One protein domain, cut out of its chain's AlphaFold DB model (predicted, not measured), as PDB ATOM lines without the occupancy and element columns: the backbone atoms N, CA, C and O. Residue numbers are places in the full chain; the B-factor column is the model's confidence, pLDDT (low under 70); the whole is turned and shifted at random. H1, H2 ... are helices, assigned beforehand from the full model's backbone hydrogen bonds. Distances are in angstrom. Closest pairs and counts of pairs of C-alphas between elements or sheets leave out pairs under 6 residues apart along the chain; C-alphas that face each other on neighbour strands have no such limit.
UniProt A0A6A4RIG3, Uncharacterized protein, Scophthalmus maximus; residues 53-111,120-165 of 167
ATOM      1  N   GLU A  53     188.914 269.890 176.043       82.69
ATOM      2  CA  GLU A  53     188.496 270.806 177.118       82.69
ATOM      3  C   GLU A  53     189.364 270.674 178.381       82.69
ATOM      4  O   GLU A  53     189.631 271.657 179.063       82.69
ATOM      5  N   ARG A  54     189.855 269.461 178.667       86.62
ATOM      6  CA  ARG A  54     190.711 269.165 179.831       86.62
ATOM      7  C   ARG A  54     192.208 269.293 179.544       86.62
ATOM      8  O   ARG A  54     193.015 269.161 180.457       86.62
ATOM      9  N   PHE A  55     192.583 269.480 178.282       86.62
ATOM     10  CA  PHE A  55     193.964 269.664 177.855       86.62
ATOM     11  C   PHE A  55     193.998 270.779 176.815       86.62
ATOM     12  O   PHE A  55     193.920 270.543 175.606       86.62
ATOM     13  N   THR A  56     194.026 272.005 177.325       88.06
ATOM     14  CA  THR A  56     193.889 273.226 176.533       88.06
ATOM     15  C   THR A  56     195.148 273.514 175.714       88.06
ATOM     16  O   THR A  56     196.207 272.913 175.919       88.06
ATOM     17  N   LEU A  57     195.044 274.465 174.779       87.12
ATOM     18  CA  LEU A  57     196.195 274.956 174.016       87.12
ATOM     19  C   LEU A  57     197.303 275.482 174.941       87.12
ATOM     20  O   LEU A  57     198.463 275.146 174.732       87.12
ATOM     21  N   ASP A  58     196.940 276.238 175.979       85.00
ATOM     22  CA  ASP A  58     197.886 276.729 176.987       85.00
ATOM     23  C   ASP A  58     198.621 275.586 177.687       85.00
ATOM     24  O   ASP A  58     199.851 275.536 177.678       85.00
ATOM     25  N   MET A  59     197.873 274.613 178.212       86.56
ATOM     26  CA  MET A  59     198.466 273.447 178.863       86.56
ATOM     27  C   MET A  59     199.398 272.698 177.913       86.56
ATOM     28  O   MET A  59     200.477 272.274 178.321       86.56
ATOM     29  N   CYS A  60     199.017 272.561 176.642       89.00
ATOM     30  CA  CYS A  60     199.846 271.932 175.624       89.00
ATOM     31  C   CYS A  60     201.170 272.687 175.438       89.00
ATOM     32  O   CYS A  60     202.230 272.096 175.628       89.00
ATOM     33  N   VAL A  61     201.127 273.993 175.155       88.62
ATOM     34  CA  VAL A  61     202.324 274.829 174.942       88.62
ATOM     35  C   VAL A  61     203.208 274.882 176.193       88.62
ATOM     36  O   VAL A  61     204.430 274.752 176.092       88.62
ATOM     37  N   SER A  62     202.608 274.979 177.380       87.19
ATOM     38  CA  SER A  62     203.323 274.931 178.658       87.19
ATOM     39  C   SER A  62     204.036 273.586 178.861       87.19
ATOM     40  O   SER A  62     205.212 273.556 179.224       87.19
ATOM     41  N   ARG A  63     203.394 272.453 178.531       88.69
ATOM     42  CA  ARG A  63     204.030 271.121 178.581       88.69
ATOM     43  C   ARG A  63     205.139 270.957 177.540       88.69
ATOM     44  O   ARG A  63     206.147 270.329 177.853       88.69
ATOM     45  N   MET A  64     204.993 271.542 176.347       91.31
ATOM     46  CA  MET A  64     206.060 271.565 175.338       91.31
ATOM     47  C   MET A  64     207.297 272.300 175.864       91.31
ATOM     48  O   MET A  64     208.413 271.806 175.730       91.31
ATOM     49  N   SER A  65     207.096 273.461 176.494       89.06
ATOM     50  CA  SER A  65     208.189 274.261 177.054       89.06
ATOM     51  C   SER A  65     208.877 273.544 178.220       89.06
ATOM     52  O   SER A  65     210.103 273.438 178.239       89.06
ATOM     53  N   ALA A  66     208.096 272.956 179.134       88.25
ATOM     54  CA  ALA A  66     208.621 272.151 180.234       88.25
ATOM     55  C   ALA A  66     209.435 270.947 179.749       88.25
ATOM     56  O   ALA A  66     210.539 270.721 180.244       88.25
ATOM     57  N   GLY A  67     208.934 270.212 178.750       90.25
ATOM     58  CA  GLY A  67     209.654 269.080 178.166       90.25
ATOM     59  C   GLY A  67     210.948 269.516 177.483       90.25
ATOM     60  O   GLY A  67     211.994 268.927 177.730       90.25
ATOM     61  N   GLY A  68     210.912 270.594 176.697       91.19
ATOM     62  CA  GLY A  68     212.112 271.123 176.047       91.19
ATOM     63  C   GLY A  68     213.200 271.530 177.046       91.19
ATOM     64  O   GLY A  68     214.357 271.166 176.857       91.19
ATOM     65  N   ARG A  69     212.848 272.229 178.136       90.31
ATOM     66  CA  ARG A  69     213.824 272.637 179.164       90.31
ATOM     67  C   ARG A  69     214.406 271.447 179.909       90.31
ATOM     68  O   ARG A  69     215.599 271.443 180.190       90.31
ATOM     69  N   LEU A  70     213.580 270.439 180.194       90.12
ATOM     70  CA  LEU A  70     214.051 269.192 180.785       90.12
ATOM     71  C   LEU A  70     215.144 268.556 179.915       90.12
ATOM     72  O   LEU A  70     216.219 268.242 180.420       90.12
ATOM     73  N   TYR A  71     214.901 268.405 178.611       91.00
ATOM     74  CA  TYR A  71     215.898 267.818 177.714       91.00
ATOM     75  C   TYR A  71     217.118 268.701 177.507       91.00
ATOM     76  O   TYR A  71     218.211 268.166 177.366       91.00
ATOM     77  N   GLN A  72     216.963 270.025 177.530       91.50
ATOM     78  CA  GLN A  72     218.107 270.929 177.507       91.50
ATOM     79  C   GLN A  72     219.034 270.664 178.703       91.50
ATOM     80  O   GLN A  72     220.225 270.458 178.495       91.50
ATOM     81  N   GLY A  73     218.488 270.580 179.923       90.44
ATOM     82  CA  GLY A  73     219.276 270.289 181.127       90.44
ATOM     83  C   GLY A  73     219.870 268.875 181.142       90.44
ATOM     84  O   GLY A  73     221.028 268.695 181.509       90.44
ATOM     85  N   LEU A  74     219.114 267.865 180.690       90.81
ATOM     86  CA  LEU A  74     219.629 266.495 180.551       90.81
ATOM     87  C   LEU A  74     220.810 266.442 179.579       90.81
ATOM     88  O   LEU A  74     221.848 265.863 179.890       90.81
ATOM     89  N   LEU A  75     220.659 267.046 178.401       92.12
ATOM     90  CA  LEU A  75     221.706 267.045 177.386       92.12
ATOM     91  C   LEU A  75     222.925 267.851 177.827       92.12
ATOM     92  O   LEU A  75     224.032 267.450 177.481       92.12
ATOM     93  N   GLU A  76     222.749 268.948 178.567       91.38
ATOM     94  CA  GLU A  76     223.843 269.738 179.152       91.38
ATOM     95  C   GLU A  76     224.737 268.853 180.026       91.38
ATOM     96  O   GLU A  76     225.907 268.656 179.696       91.38
ATOM     97  N   VAL A  77     224.153 268.189 181.029       90.62
ATOM     98  CA  VAL A  77     224.870 267.257 181.918       90.62
ATOM     99  C   VAL A  77     225.535 266.117 181.141       90.62
ATOM    100  O   VAL A  77     226.672 265.737 181.418       90.62
ATOM    101  N   LEU A  78     224.839 265.543 180.157       90.31
ATOM    102  CA  LEU A  78     225.368 264.409 179.395       90.31
ATOM    103  C   LEU A  78     226.494 264.807 178.436       90.31
ATOM    104  O   LEU A  78     227.380 263.994 178.182       90.31
ATOM    105  N   SER A  79     226.504 266.041 177.931       90.06
ATOM    106  CA  SER A  79     227.559 266.523 177.031       90.06
ATOM    107  C   SER A  79     228.918 266.683 177.704       90.06
ATOM    108  O   SER A  79     229.946 266.567 177.040       90.06
ATOM    109  N   GLU A  80     228.940 266.854 179.027       89.94
ATOM    110  CA  GLU A  80     230.177 266.821 179.817       89.94
ATOM    111  C   GLU A  80     230.806 265.419 179.846       89.94
ATOM    112  O   GLU A  80     231.988 265.264 180.155       89.94
ATOM    113  N   ARG A  81     230.014 264.380 179.551       86.81
ATOM    114  CA  ARG A  81     230.406 262.967 179.648       86.81
ATOM    115  C   ARG A  81     230.525 262.281 178.289       86.81
ATOM    116  O   ARG A  81     231.259 261.302 178.177       86.81
ATOM    117  N   LEU A  82     229.816 262.771 177.271       86.19
ATOM    118  CA  LEU A  82     229.772 262.194 175.930       86.19
ATOM    119  C   LEU A  82     229.825 263.286 174.854       86.19
ATOM    120  O   LEU A  82     228.988 264.188 174.809       86.19
ATOM    121  N   SER A  83     230.781 263.159 173.935       87.12
ATOM    122  CA  SER A  83     230.890 264.036 172.769       87.12
ATOM    123  C   SER A  83     229.808 263.739 171.719       87.12
ATOM    124  O   SER A  83     229.250 262.646 171.656       87.12
ATOM    125  N   GLY A  84     229.507 264.726 170.869       87.44
ATOM    126  CA  GLY A  84     228.535 264.581 169.775       87.44
ATOM    127  C   GLY A  84     227.090 264.953 170.126       87.44
ATOM    128  O   GLY A  84     226.207 264.792 169.292       87.44
ATOM    129  N   LEU A  85     226.833 265.479 171.329       90.81
ATOM    130  CA  LEU A  85     225.506 265.966 171.738       90.81
ATOM    131  C   LEU A  85     225.289 267.471 171.489       90.81
ATOM    132  O   LEU A  85     224.174 267.960 171.654       90.81
ATOM    133  N   THR A  86     226.328 268.206 171.086       90.25
ATOM    134  CA  THR A  86     226.309 269.673 170.963       90.25
ATOM    135  C   THR A  86     225.290 270.178 169.943       90.25
ATOM    136  O   THR A  86     224.543 271.112 170.234       90.25
ATOM    137  N   ASP A  87     225.209 269.545 168.771       91.81
ATOM    138  CA  ASP A  87     224.254 269.948 167.731       91.81
ATOM    139  C   ASP A  87     222.814 269.711 168.199       91.81
ATOM    140  O   ASP A  87     221.959 270.585 168.085       91.81
ATOM    141  N   LEU A  88     222.567 268.575 168.860       92.44
ATOM    142  CA  LEU A  88     221.258 268.250 169.422       92.44
ATOM    143  C   LEU A  88     220.838 269.232 170.530       92.44
ATOM    144  O   LEU A  88     219.667 269.593 170.627       92.44
ATOM    145  N   GLN A  89     221.776 269.693 171.364       92.50
ATOM    146  CA  GLN A  89     221.502 270.761 172.331       92.50
ATOM    147  C   GLN A  89     221.106 272.066 171.643       92.50
ATOM    148  O   GLN A  89     220.174 272.739 172.092       92.50
ATOM    149  N   ALA A  90     221.814 272.434 170.571       93.69
ATOM    150  CA  ALA A  90     221.498 273.627 169.800       93.69
ATOM    151  C   ALA A  90     220.089 273.524 169.196       93.69
ATOM    152  O   ALA A  90     219.288 274.437 169.396       93.69
ATOM    153  N   ASP A  91     219.749 272.380 168.598       94.12
ATOM    154  CA  ASP A  91     218.420 272.107 168.044       94.12
ATOM    155  C   ASP A  91     217.312 272.224 169.107       94.12
ATOM    156  O   ASP A  91     216.277 272.858 168.880       94.12
ATOM    157  N   VAL A  92     217.520 271.657 170.304       93.12
ATOM    158  CA  VAL A  92     216.552 271.742 171.416       93.12
ATOM    159  C   VAL A  92     216.392 273.183 171.915       93.12
ATOM    160  O   VAL A  92     215.272 273.622 172.199       93.12
ATOM    161  N   ARG A  93     217.480 273.953 171.994       93.56
ATOM    162  CA  ARG A  93     217.450 275.372 172.383       93.56
ATOM    163  C   ARG A  93     216.702 276.233 171.359       93.56
ATOM    164  O   ARG A  93     215.931 277.123 171.741       93.56
ATOM    165  N   ASP A  94     216.882 275.957 170.073       94.31
ATOM    166  CA  ASP A  94     216.178 276.658 168.998       94.31
ATOM    167  C   ASP A  94     214.685 276.313 169.006       94.31
ATOM    168  O   ASP A  94     213.828 277.202 168.931       94.31
ATOM    169  N   LEU A  95     214.343 275.038 169.213       91.69
ATOM    170  CA  LEU A  95     212.966 274.592 169.418       91.69
ATOM    171  C   LEU A  95     212.300 275.307 170.605       91.69
ATOM    172  O   LEU A  95     211.183 275.812 170.474       91.69
ATOM    173  N   LEU A  96     212.982 275.402 171.749       91.00
ATOM    174  CA  LEU A  96     212.488 276.132 172.920       91.00
ATOM    175  C   LEU A  96     212.231 277.608 172.621       91.00
ATOM    176  O   LEU A  96     211.230 278.170 173.072       91.00
ATOM    177  N   THR A  97     213.104 278.230 171.832       91.81
ATOM    178  CA  THR A  97     212.933 279.615 171.389       91.81
ATOM    179  C   THR A  97     211.673 279.769 170.538       91.81
ATOM    180  O   THR A  97     210.905 280.711 170.742       91.81
ATOM    181  N   HIS A  98     211.397 278.828 169.633       91.00
ATOM    182  CA  HIS A  98     210.164 278.828 168.841       91.00
ATOM    183  C   HIS A  98     208.904 278.592 169.688       91.00
ATOM    184  O   HIS A  98     207.902 279.280 169.490       91.00
ATOM    185  N   ILE A  99     208.951 277.684 170.668       88.75
ATOM    186  CA  ILE A  99     207.831 277.440 171.593       88.75
ATOM    187  C   ILE A  99     207.534 278.692 172.428       88.75
ATOM    188  O   ILE A  99     206.369 279.054 172.590       88.75
ATOM    189  N   ARG A 100     208.569 279.392 172.910       87.88
ATOM    190  CA  ARG A 100     208.410 280.653 173.652       87.88
ATOM    191  C   ARG A 100     207.714 281.718 172.805       87.88
ATOM    192  O   ARG A 100     206.709 282.270 173.241       87.88
ATOM    193  N   LYS A 101     208.172 281.921 171.564       87.44
ATOM    194  CA  LYS A 101     207.529 282.840 170.609       87.44
ATOM    195  C   LYS A 101     206.064 282.474 170.356       87.44
ATOM    196  O   LYS A 101     205.214 283.350 170.239       87.44
ATOM    197  N   MET A 102     205.744 281.181 170.295       84.50
ATOM    198  CA  MET A 102     204.364 280.713 170.150       84.50
ATOM    199  C   MET A 102     203.507 281.023 171.391       84.50
ATOM    200  O   MET A 102     202.352 281.426 171.234       84.50
ATOM    201  N   LYS A 103     204.059 280.879 172.605       81.94
ATOM    202  CA  LYS A 103     203.386 281.259 173.861       81.94
ATOM    203  C   LYS A 103     203.094 282.765 173.895       81.94
ATOM    204  O   LYS A 103     201.955 283.162 174.115       81.94
ATOM    205  N   GLU A 104     204.083 283.593 173.562       82.19
ATOM    206  CA  GLU A 104     203.934 285.055 173.474       82.19
ATOM    207  C   GLU A 104     202.864 285.461 172.445       82.19
ATOM    208  O   GLU A 104     201.972 286.256 172.740       82.19
ATOM    209  N   ALA A 105     202.888 284.853 171.255       75.94
ATOM    210  CA  ALA A 105     201.954 285.153 170.169       75.94
ATOM    211  C   ALA A 105     200.498 284.740 170.448       75.94
ATOM    212  O   ALA A 105     199.605 285.091 169.676       75.94
ATOM    213  N   THR A 106     200.247 283.955 171.494       68.75
ATOM    214  CA  THR A 106     198.903 283.492 171.852       68.75
ATOM    215  C   THR A 106     198.313 284.246 173.046       68.75
ATOM    216  O   THR A 106     197.182 283.952 173.418       68.75
ATOM    217  N   GLN A 107     199.035 285.228 173.624       66.12
ATOM    218  CA  GLN A 107     198.657 285.941 174.866       66.12
ATOM    219  C   GLN A 107     198.293 284.992 176.018       66.12
ATOM    220  O   GLN A 107     197.623 285.362 176.981       66.12
ATOM    221  N   ILE A 108     198.752 283.748 175.912       62.72
ATOM    222  CA  ILE A 108     198.558 282.710 176.900       62.72
ATOM    223  C   ILE A 108     199.452 283.082 178.085       62.72
ATOM    224  O   ILE A 108     200.672 283.171 177.941       62.72
ATOM    225  N   GLY A 109     198.802 283.397 179.208       53.16
ATOM    226  CA  GLY A 109     199.363 284.100 180.359       53.16
ATOM    227  C   GLY A 109     200.734 283.615 180.837       53.16
ATOM    228  O   GLY A 109     201.124 282.454 180.700       53.16
ATOM    229  N   ALA A 110     201.464 284.551 181.442       48.25
ATOM    230  CA  ALA A 110     202.805 284.368 181.992       48.25
ATOM    231  C   ALA A 110     202.865 283.443 183.229       48.25
ATOM    232  O   ALA A 110     203.951 283.175 183.734       48.25
ATOM    233  N   ASP A 111     201.731 282.902 183.676       46.62
ATOM    234  CA  ASP A 111     201.610 282.199 184.949       46.62
ATOM    235  C   ASP A 111     201.650 280.681 184.771       46.62
ATOM    236  O   ASP A 111     200.677 279.953 184.948       46.62
ATOM    237  N   ASP A 120     219.609 266.781 189.562       80.44
ATOM    238  CA  ASP A 120     220.772 266.219 190.262       80.44
ATOM    239  C   ASP A 120     221.380 265.002 189.522       80.44
ATOM    240  O   ASP A 120     221.998 264.119 190.109       80.44
ATOM    241  N   LEU A 121     221.192 264.910 188.202       83.56
ATOM    242  CA  LEU A 121     221.684 263.784 187.410       83.56
ATOM    243  C   LEU A 121     223.217 263.723 187.431       83.56
ATOM    244  O   LEU A 121     223.784 262.639 187.522       83.56
ATOM    245  N   ALA A 122     223.893 264.876 187.397       81.69
ATOM    246  CA  ALA A 122     225.352 264.951 187.323       81.69
ATOM    247  C   ALA A 122     226.054 264.244 188.495       81.69
ATOM    248  O   ALA A 122     227.084 263.600 188.287       81.69
ATOM    249  N   SER A 123     225.485 264.320 189.704       84.56
ATOM    250  CA  SER A 123     226.039 263.691 190.911       84.56
ATOM    251  C   SER A 123     225.826 262.175 190.956       84.56
ATOM    252  O   SER A 123     226.406 261.504 191.799       84.56
ATOM    253  N   ARG A 124     225.002 261.620 190.059       85.75
ATOM    254  CA  ARG A 124     224.627 260.195 190.031       85.75
ATOM    255  C   ARG A 124     225.318 259.424 188.910       85.75
ATOM    256  O   ARG A 124     225.282 258.195 188.896       85.75
ATOM    257  N   LEU A 125     225.976 260.132 187.993       86.06
ATOM    258  CA  LEU A 125     226.750 259.572 186.886       86.06
ATOM    259  C   LEU A 125     228.184 259.246 187.330       86.06
ATOM    260  O   LEU A 125     229.135 259.941 186.972       86.06
ATOM    261  N   HIS A 126     228.337 258.188 188.129       86.06
ATOM    262  CA  HIS A 126     229.635 257.772 188.676       86.06
ATOM    263  C   HIS A 126     230.460 256.882 187.735       86.06
ATOM    264  O   HIS A 126     231.680 256.812 187.881       86.06
ATOM    265  N   GLY A 127     229.817 256.203 186.784       85.31
ATOM    266  CA  GLY A 127     230.461 255.223 185.917       85.31
ATOM    267  C   GLY A 127     229.952 255.245 184.478       85.31
ATOM    268  O   GLY A 127     228.969 255.899 184.125       85.31
ATOM    269  N   ASN A 128     230.666 254.516 183.617       86.38
ATOM    270  CA  ASN A 128     230.373 254.464 182.185       86.38
ATOM    271  C   ASN A 128     229.018 253.812 181.888       86.38
ATOM    272  O   ASN A 128     228.362 254.195 180.923       86.38
ATOM    273  N   TYR A 129     228.590 252.843 182.701       85.69
ATOM    274  CA  TYR A 129     227.302 252.178 182.509       85.69
ATOM    275  C   TYR A 129     226.138 253.132 182.805       85.69
ATOM    276  O   TYR A 129     225.208 253.234 182.011       85.69
ATOM    277  N   GLU A 130     226.228 253.907 183.885       88.12
ATOM    278  CA  GLU A 130     225.246 254.924 184.257       88.12
ATOM    279  C   GLU A 130     225.121 255.994 183.172       88.12
ATOM    280  O   GLU A 130     224.008 256.363 182.795       88.12
ATOM    281  N   VAL A 131     226.254 256.444 182.619       88.88
ATOM    282  CA  VAL A 131     226.276 257.372 181.481       88.88
ATOM    283  C   VAL A 131     225.597 256.749 180.262       88.88
ATOM    284  O   VAL A 131     224.738 257.388 179.659       88.88
ATOM    285  N   GLN A 132     225.908 255.497 179.913       87.94
ATOM    286  CA  GLN A 132     225.277 254.813 178.777       87.94
ATOM    287  C   GLN A 132     223.762 254.674 178.951       87.94
ATOM    288  O   GLN A 132     223.011 254.967 178.019       87.94
ATOM    289  N   VAL A 133     223.300 254.275 180.139       87.06
ATOM    290  CA  VAL A 133     221.868 254.169 180.449       87.06
ATOM    291  C   VAL A 133     221.202 255.541 180.365       87.06
ATOM    292  O   VAL A 133     220.175 255.678 179.701       87.06
ATOM    293  N   ALA A 134     221.795 256.571 180.974       90.12
ATOM    294  CA  ALA A 134     221.244 257.921 180.960       90.12
ATOM    295  C   ALA A 134     221.152 258.496 179.539       90.12
ATOM    296  O   ALA A 134     220.116 259.055 179.176       90.12
ATOM    297  N   VAL A 135     222.187 258.307 178.712       90.56
ATOM    298  CA  VAL A 135     222.189 258.715 177.299       90.56
ATOM    299  C   VAL A 135     221.111 257.968 176.526       90.56
ATOM    300  O   VAL A 135     220.276 258.595 175.876       90.56
ATOM    301  N   HIS A 136     221.086 256.637 176.613       89.62
ATOM    302  CA  HIS A 136     220.126 255.823 175.875       89.62
ATOM    303  C   HIS A 136     218.681 256.195 176.213       89.62
ATOM    304  O   HIS A 136     217.858 256.392 175.314       89.62
ATOM    305  N   VAL A 137     218.374 256.332 177.502       89.62
ATOM    306  CA  VAL A 137     217.035 256.681 177.980       89.62
ATOM    307  C   VAL A 137     216.670 258.101 177.561       89.62
ATOM    308  O   VAL A 137     215.596 258.292 176.996       89.62
ATOM    309  N   THR A 138     217.567 259.075 177.749       90.81
ATOM    310  CA  THR A 138     217.331 260.476 177.361       90.81
ATOM    311  C   THR A 138     217.044 260.599 175.869       90.81
ATOM    312  O   THR A 138     216.054 261.216 175.485       90.81
ATOM    313  N   LEU A 139     217.859 259.974 175.012       91.19
ATOM    314  CA  LEU A 139     217.682 260.043 173.558       91.19
ATOM    315  C   LEU A 139     216.422 259.304 173.086       91.19
ATOM    316  O   LEU A 139     215.736 259.765 172.171       91.19
ATOM    317  N   THR A 140     216.089 258.177 173.719       90.81
ATOM    318  CA  THR A 140     214.866 257.418 173.418       90.81
ATOM    319  C   THR A 140     213.625 258.227 173.778       90.81
ATOM    320  O   THR A 140     212.722 258.393 172.958       90.81
ATOM    321  N   GLN A 141     213.603 258.792 174.984       90.75
ATOM    322  CA  GLN A 141     212.519 259.640 175.460       90.75
ATOM    323  C   GLN A 141     212.385 260.918 174.620       90.75
ATOM    324  O   GLN A 141     211.272 261.268 174.223       90.75
ATOM    325  N   LEU A 142     213.502 261.571 174.272       91.62
ATOM    326  CA  LEU A 142     213.512 262.767 173.431       91.62
ATOM    327  C   LEU A 142     212.915 262.483 172.053       91.62
ATOM    328  O   LEU A 142     212.098 263.262 171.568       91.62
ATOM    329  N   ARG A 143     213.249 261.342 171.439       91.75
ATOM    330  CA  ARG A 143     212.640 260.921 170.171       91.75
ATOM    331  C   ARG A 143     211.118 260.812 170.297       91.75
ATOM    332  O   ARG A 143     210.405 261.374 169.467       91.75
ATOM    333  N   SER A 144     210.618 260.125 171.324       91.06
ATOM    334  CA  SER A 144     209.174 260.014 171.580       91.06
ATOM    335  C   SER A 144     208.526 261.383 171.789       91.06
ATOM    336  O   SER A 144     207.497 261.680 171.184       91.06
ATOM    337  N   PHE A 145     209.171 262.257 172.560       91.12
ATOM    338  CA  PHE A 145     208.701 263.619 172.779       91.12
ATOM    339  C   PHE A 145     208.661 264.448 171.486       91.12
ATOM    340  O   PHE A 145     207.696 265.174 171.260       91.12
ATOM    341  N   CYS A 146     209.641 264.308 170.590       91.81
ATOM    342  CA  CYS A 146     209.626 264.958 169.277       91.81
ATOM    343  C   CYS A 146     208.442 264.496 168.415       91.81
ATOM    344  O   CYS A 146     207.796 265.318 167.760       91.81
ATOM    345  N   HIS A 147     208.104 263.204 168.435       92.00
ATOM    346  CA  HIS A 147     206.905 262.705 167.752       92.00
ATOM    347  C   HIS A 147     205.628 263.332 168.321       92.00
ATOM    348  O   HIS A 147     204.768 263.796 167.564       92.00
ATOM    349  N   ASP A 148     205.533 263.403 169.644       91.31
ATOM    350  CA  ASP A 148     204.411 264.016 170.344       91.31
ATOM    351  C   ASP A 148     204.303 265.526 170.081       91.31
ATOM    352  O   ASP A 148     203.196 266.046 169.898       91.31
ATOM    353  N   LEU A 149     205.436 266.226 169.984       91.69
ATOM    354  CA  LEU A 149     205.514 267.631 169.591       91.69
ATOM    355  C   LEU A 149     204.981 267.838 168.180       91.69
ATOM    356  O   LEU A 149     204.080 268.650 167.991       91.69
ATOM    357  N   ILE A 150     205.479 267.082 167.199       91.88
ATOM    358  CA  ILE A 150     205.024 267.173 165.804       91.88
ATOM    359  C   ILE A 150     203.514 266.934 165.724       91.88
ATOM    360  O   ILE A 150     202.791 267.689 165.066       91.88
ATOM    361  N   ARG A 151     203.018 265.904 166.419       92.31
ATOM    362  CA  ARG A 151     201.587 265.586 166.478       92.31
ATOM    363  C   ARG A 151     200.780 266.742 167.068       92.31
ATOM    364  O   ARG A 151     199.744 267.118 166.519       92.31
ATOM    365  N   SER A 152     201.262 267.316 168.164       91.00
ATOM    366  CA  SER A 152     200.591 268.402 168.873       91.00
ATOM    367  C   SER A 152     200.612 269.703 168.071       91.00
ATOM    368  O   SER A 152     199.572 270.336 167.932       91.00
ATOM    369  N   LEU A 153     201.736 270.066 167.448       89.75
ATOM    370  CA  LEU A 153     201.855 271.250 166.589       89.75
ATOM    371  C   LEU A 153     200.900 271.188 165.391       89.75
ATOM    372  O   LEU A 153     200.251 272.184 165.073       89.75
ATOM    373  N   ARG A 154     200.734 270.012 164.768       90.38
ATOM    374  CA  ARG A 154     199.721 269.812 163.714       90.38
ATOM    375  C   ARG A 154     198.304 270.060 164.232       90.38
ATOM    376  O   ARG A 154     197.520 270.724 163.558       90.38
ATOM    377  N   ALA A 155     197.983 269.572 165.431       87.06
ATOM    378  CA  ALA A 155     196.681 269.808 166.053       87.06
ATOM    379  C   ALA A 155     196.454 271.297 166.374       87.06
ATOM    380  O   ALA A 155     195.367 271.814 166.129       87.06
ATOM    381  N   VAL A 156     197.485 272.002 166.854       85.19
ATOM    382  CA  VAL A 156     197.438 273.455 167.096       85.19
ATOM    383  C   VAL A 156     197.206 274.224 165.794       85.19
ATOM    384  O   VAL A 156     196.351 275.106 165.751       85.19
ATOM    385  N   ALA A 157     197.918 273.881 164.719       85.50
ATOM    386  CA  ALA A 157     197.739 274.519 163.416       85.50
ATOM    387  C   ALA A 157     196.310 274.326 162.876       85.50
ATOM    388  O   ALA A 157     195.677 275.293 162.449       85.50
ATOM    389  N   ALA A 158     195.769 273.107 162.975       83.38
ATOM    390  CA  ALA A 158     194.389 272.810 162.591       83.38
ATOM    391  C   ALA A 158     193.363 273.581 163.443       83.38
ATOM    392  O   ALA A 158     192.380 274.098 162.912       83.38
ATOM    393  N   TYR A 159     193.609 273.708 164.752       75.50
ATOM    394  CA  TYR A 159     192.763 274.490 165.654       75.50
ATOM    395  C   TYR A 159     192.733 275.975 165.267       75.50
ATOM    396  O   TYR A 159     191.657 276.563 165.185       75.50
ATOM    397  N   ARG A 160     193.893 276.574 164.964       72.81
ATOM    398  CA  ARG A 160     193.972 277.984 164.540       72.81
ATOM    399  C   ARG A 160     193.269 278.230 163.208       72.81
ATOM    400  O   ARG A 160     192.581 279.236 163.084       72.81
ATOM    401  N   LEU A 161     193.394 277.316 162.244       75.06
ATOM    402  CA  LEU A 161     192.693 277.433 160.962       75.06
ATOM    403  C   LEU A 161     191.169 277.406 161.149       75.06
ATOM    404  O   LEU A 161     190.461 278.203 160.545       75.06
ATOM    405  N   ARG A 162     190.669 276.540 162.040       69.75
ATOM    406  CA  ARG A 162     189.241 276.475 162.378       69.75
ATOM    407  C   ARG A 162     188.754 277.713 163.137       69.75
ATOM    408  O   ARG A 162     187.646 278.159 162.892       69.75
ATOM    409  N   ALA A 163     189.568 278.271 164.032       64.19
ATOM    410  CA  ALA A 163     189.229 279.495 164.759       64.19
ATOM    411  C   ALA A 163     189.241 280.750 163.863       64.19
ATOM    412  O   ALA A 163     188.495 281.686 164.118       64.19
ATOM    413  N   ALA A 164     190.073 280.768 162.816       65.06
ATOM    414  CA  ALA A 164     190.110 281.844 161.823       65.06
ATOM    415  C   ALA A 164     189.004 281.724 160.755       65.06
ATOM    416  O   ALA A 164     188.676 282.709 160.099       65.06
ATOM    417  N   GLY A 165     188.437 280.528 160.578       56.47
ATOM    418  CA  GLY A 165     187.334 280.238 159.665       56.47
ATOM    419  C   GLY A 165     185.989 280.174 160.382       56.47
ATOM    420  O   GLY A 165     185.419 279.096 160.522       56.47
TER     421      GLY A 165
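What this domain is: This is residues 53 to 111 and 120 to 165 of the 167 residues of an uncharacterized protein of Scophthalmus maximus (UniProt A0A6A4RIG3). Picture a loose rod of three helices: H1 and H2 fold back on each other as a helical hairpin, and the much longer H3 packs lengthwise on H1, so that H1 is the one that touches both others. The far end of H3 sticks out, with residues 160 to 165 standing free. The printed part has 105 residues with three named helices, H1, H2 and H3 along the chain, and no named strand; the class is all helix. The whole is loose, with a radius of gyration of the C-alphas of 16.2 A, and spans 56 by 27 by 24 A.

How they stand to each other: Start at H1, residues 57 to 79, and go on to H2, residues 86 to 104: they touch and form a hairpin, with Gly 68 and Leu 96 as the closest C-alphas, 5.9 A apart. They run opposite ways at a shallow tilt of 22 degrees. Next look at H3, residues 128 to 164, which touches H1; their closest C-alphas, those of Leu 78 and Val 135, are 6.8 A apart. These two run opposite ways at a shallow tilt of 24 degrees. H2 and H3 are apart. In H1, H2 and H3 every backbone O i to N i+4 pair is within hydrogen-bond range.

Where its parts are: Find C-alpha 57 at (196.195, 274.956, 174.016); from there H1 runs 32.6 A to C-alpha 79. H2 runs 27.3 A from C-alpha 86 at (226.309, 269.673, 170.963). H3 runs 52.8 A from Asn 128 to C-alpha 164 at (190.110, 281.844, 161.823).

The domain as a whole: The C-alphas farthest apart, those of Gly 127 and Gly 165, are 56.3 A apart. The link from H1 to H2 is short. The link across the cut joins H2 to H3; residues 112 to 119 are not printed, and C-alphas 111 and 120 are 25.5 A apart. Look for pLDDT under 70 at residues 106 to 111 and 162 to 165.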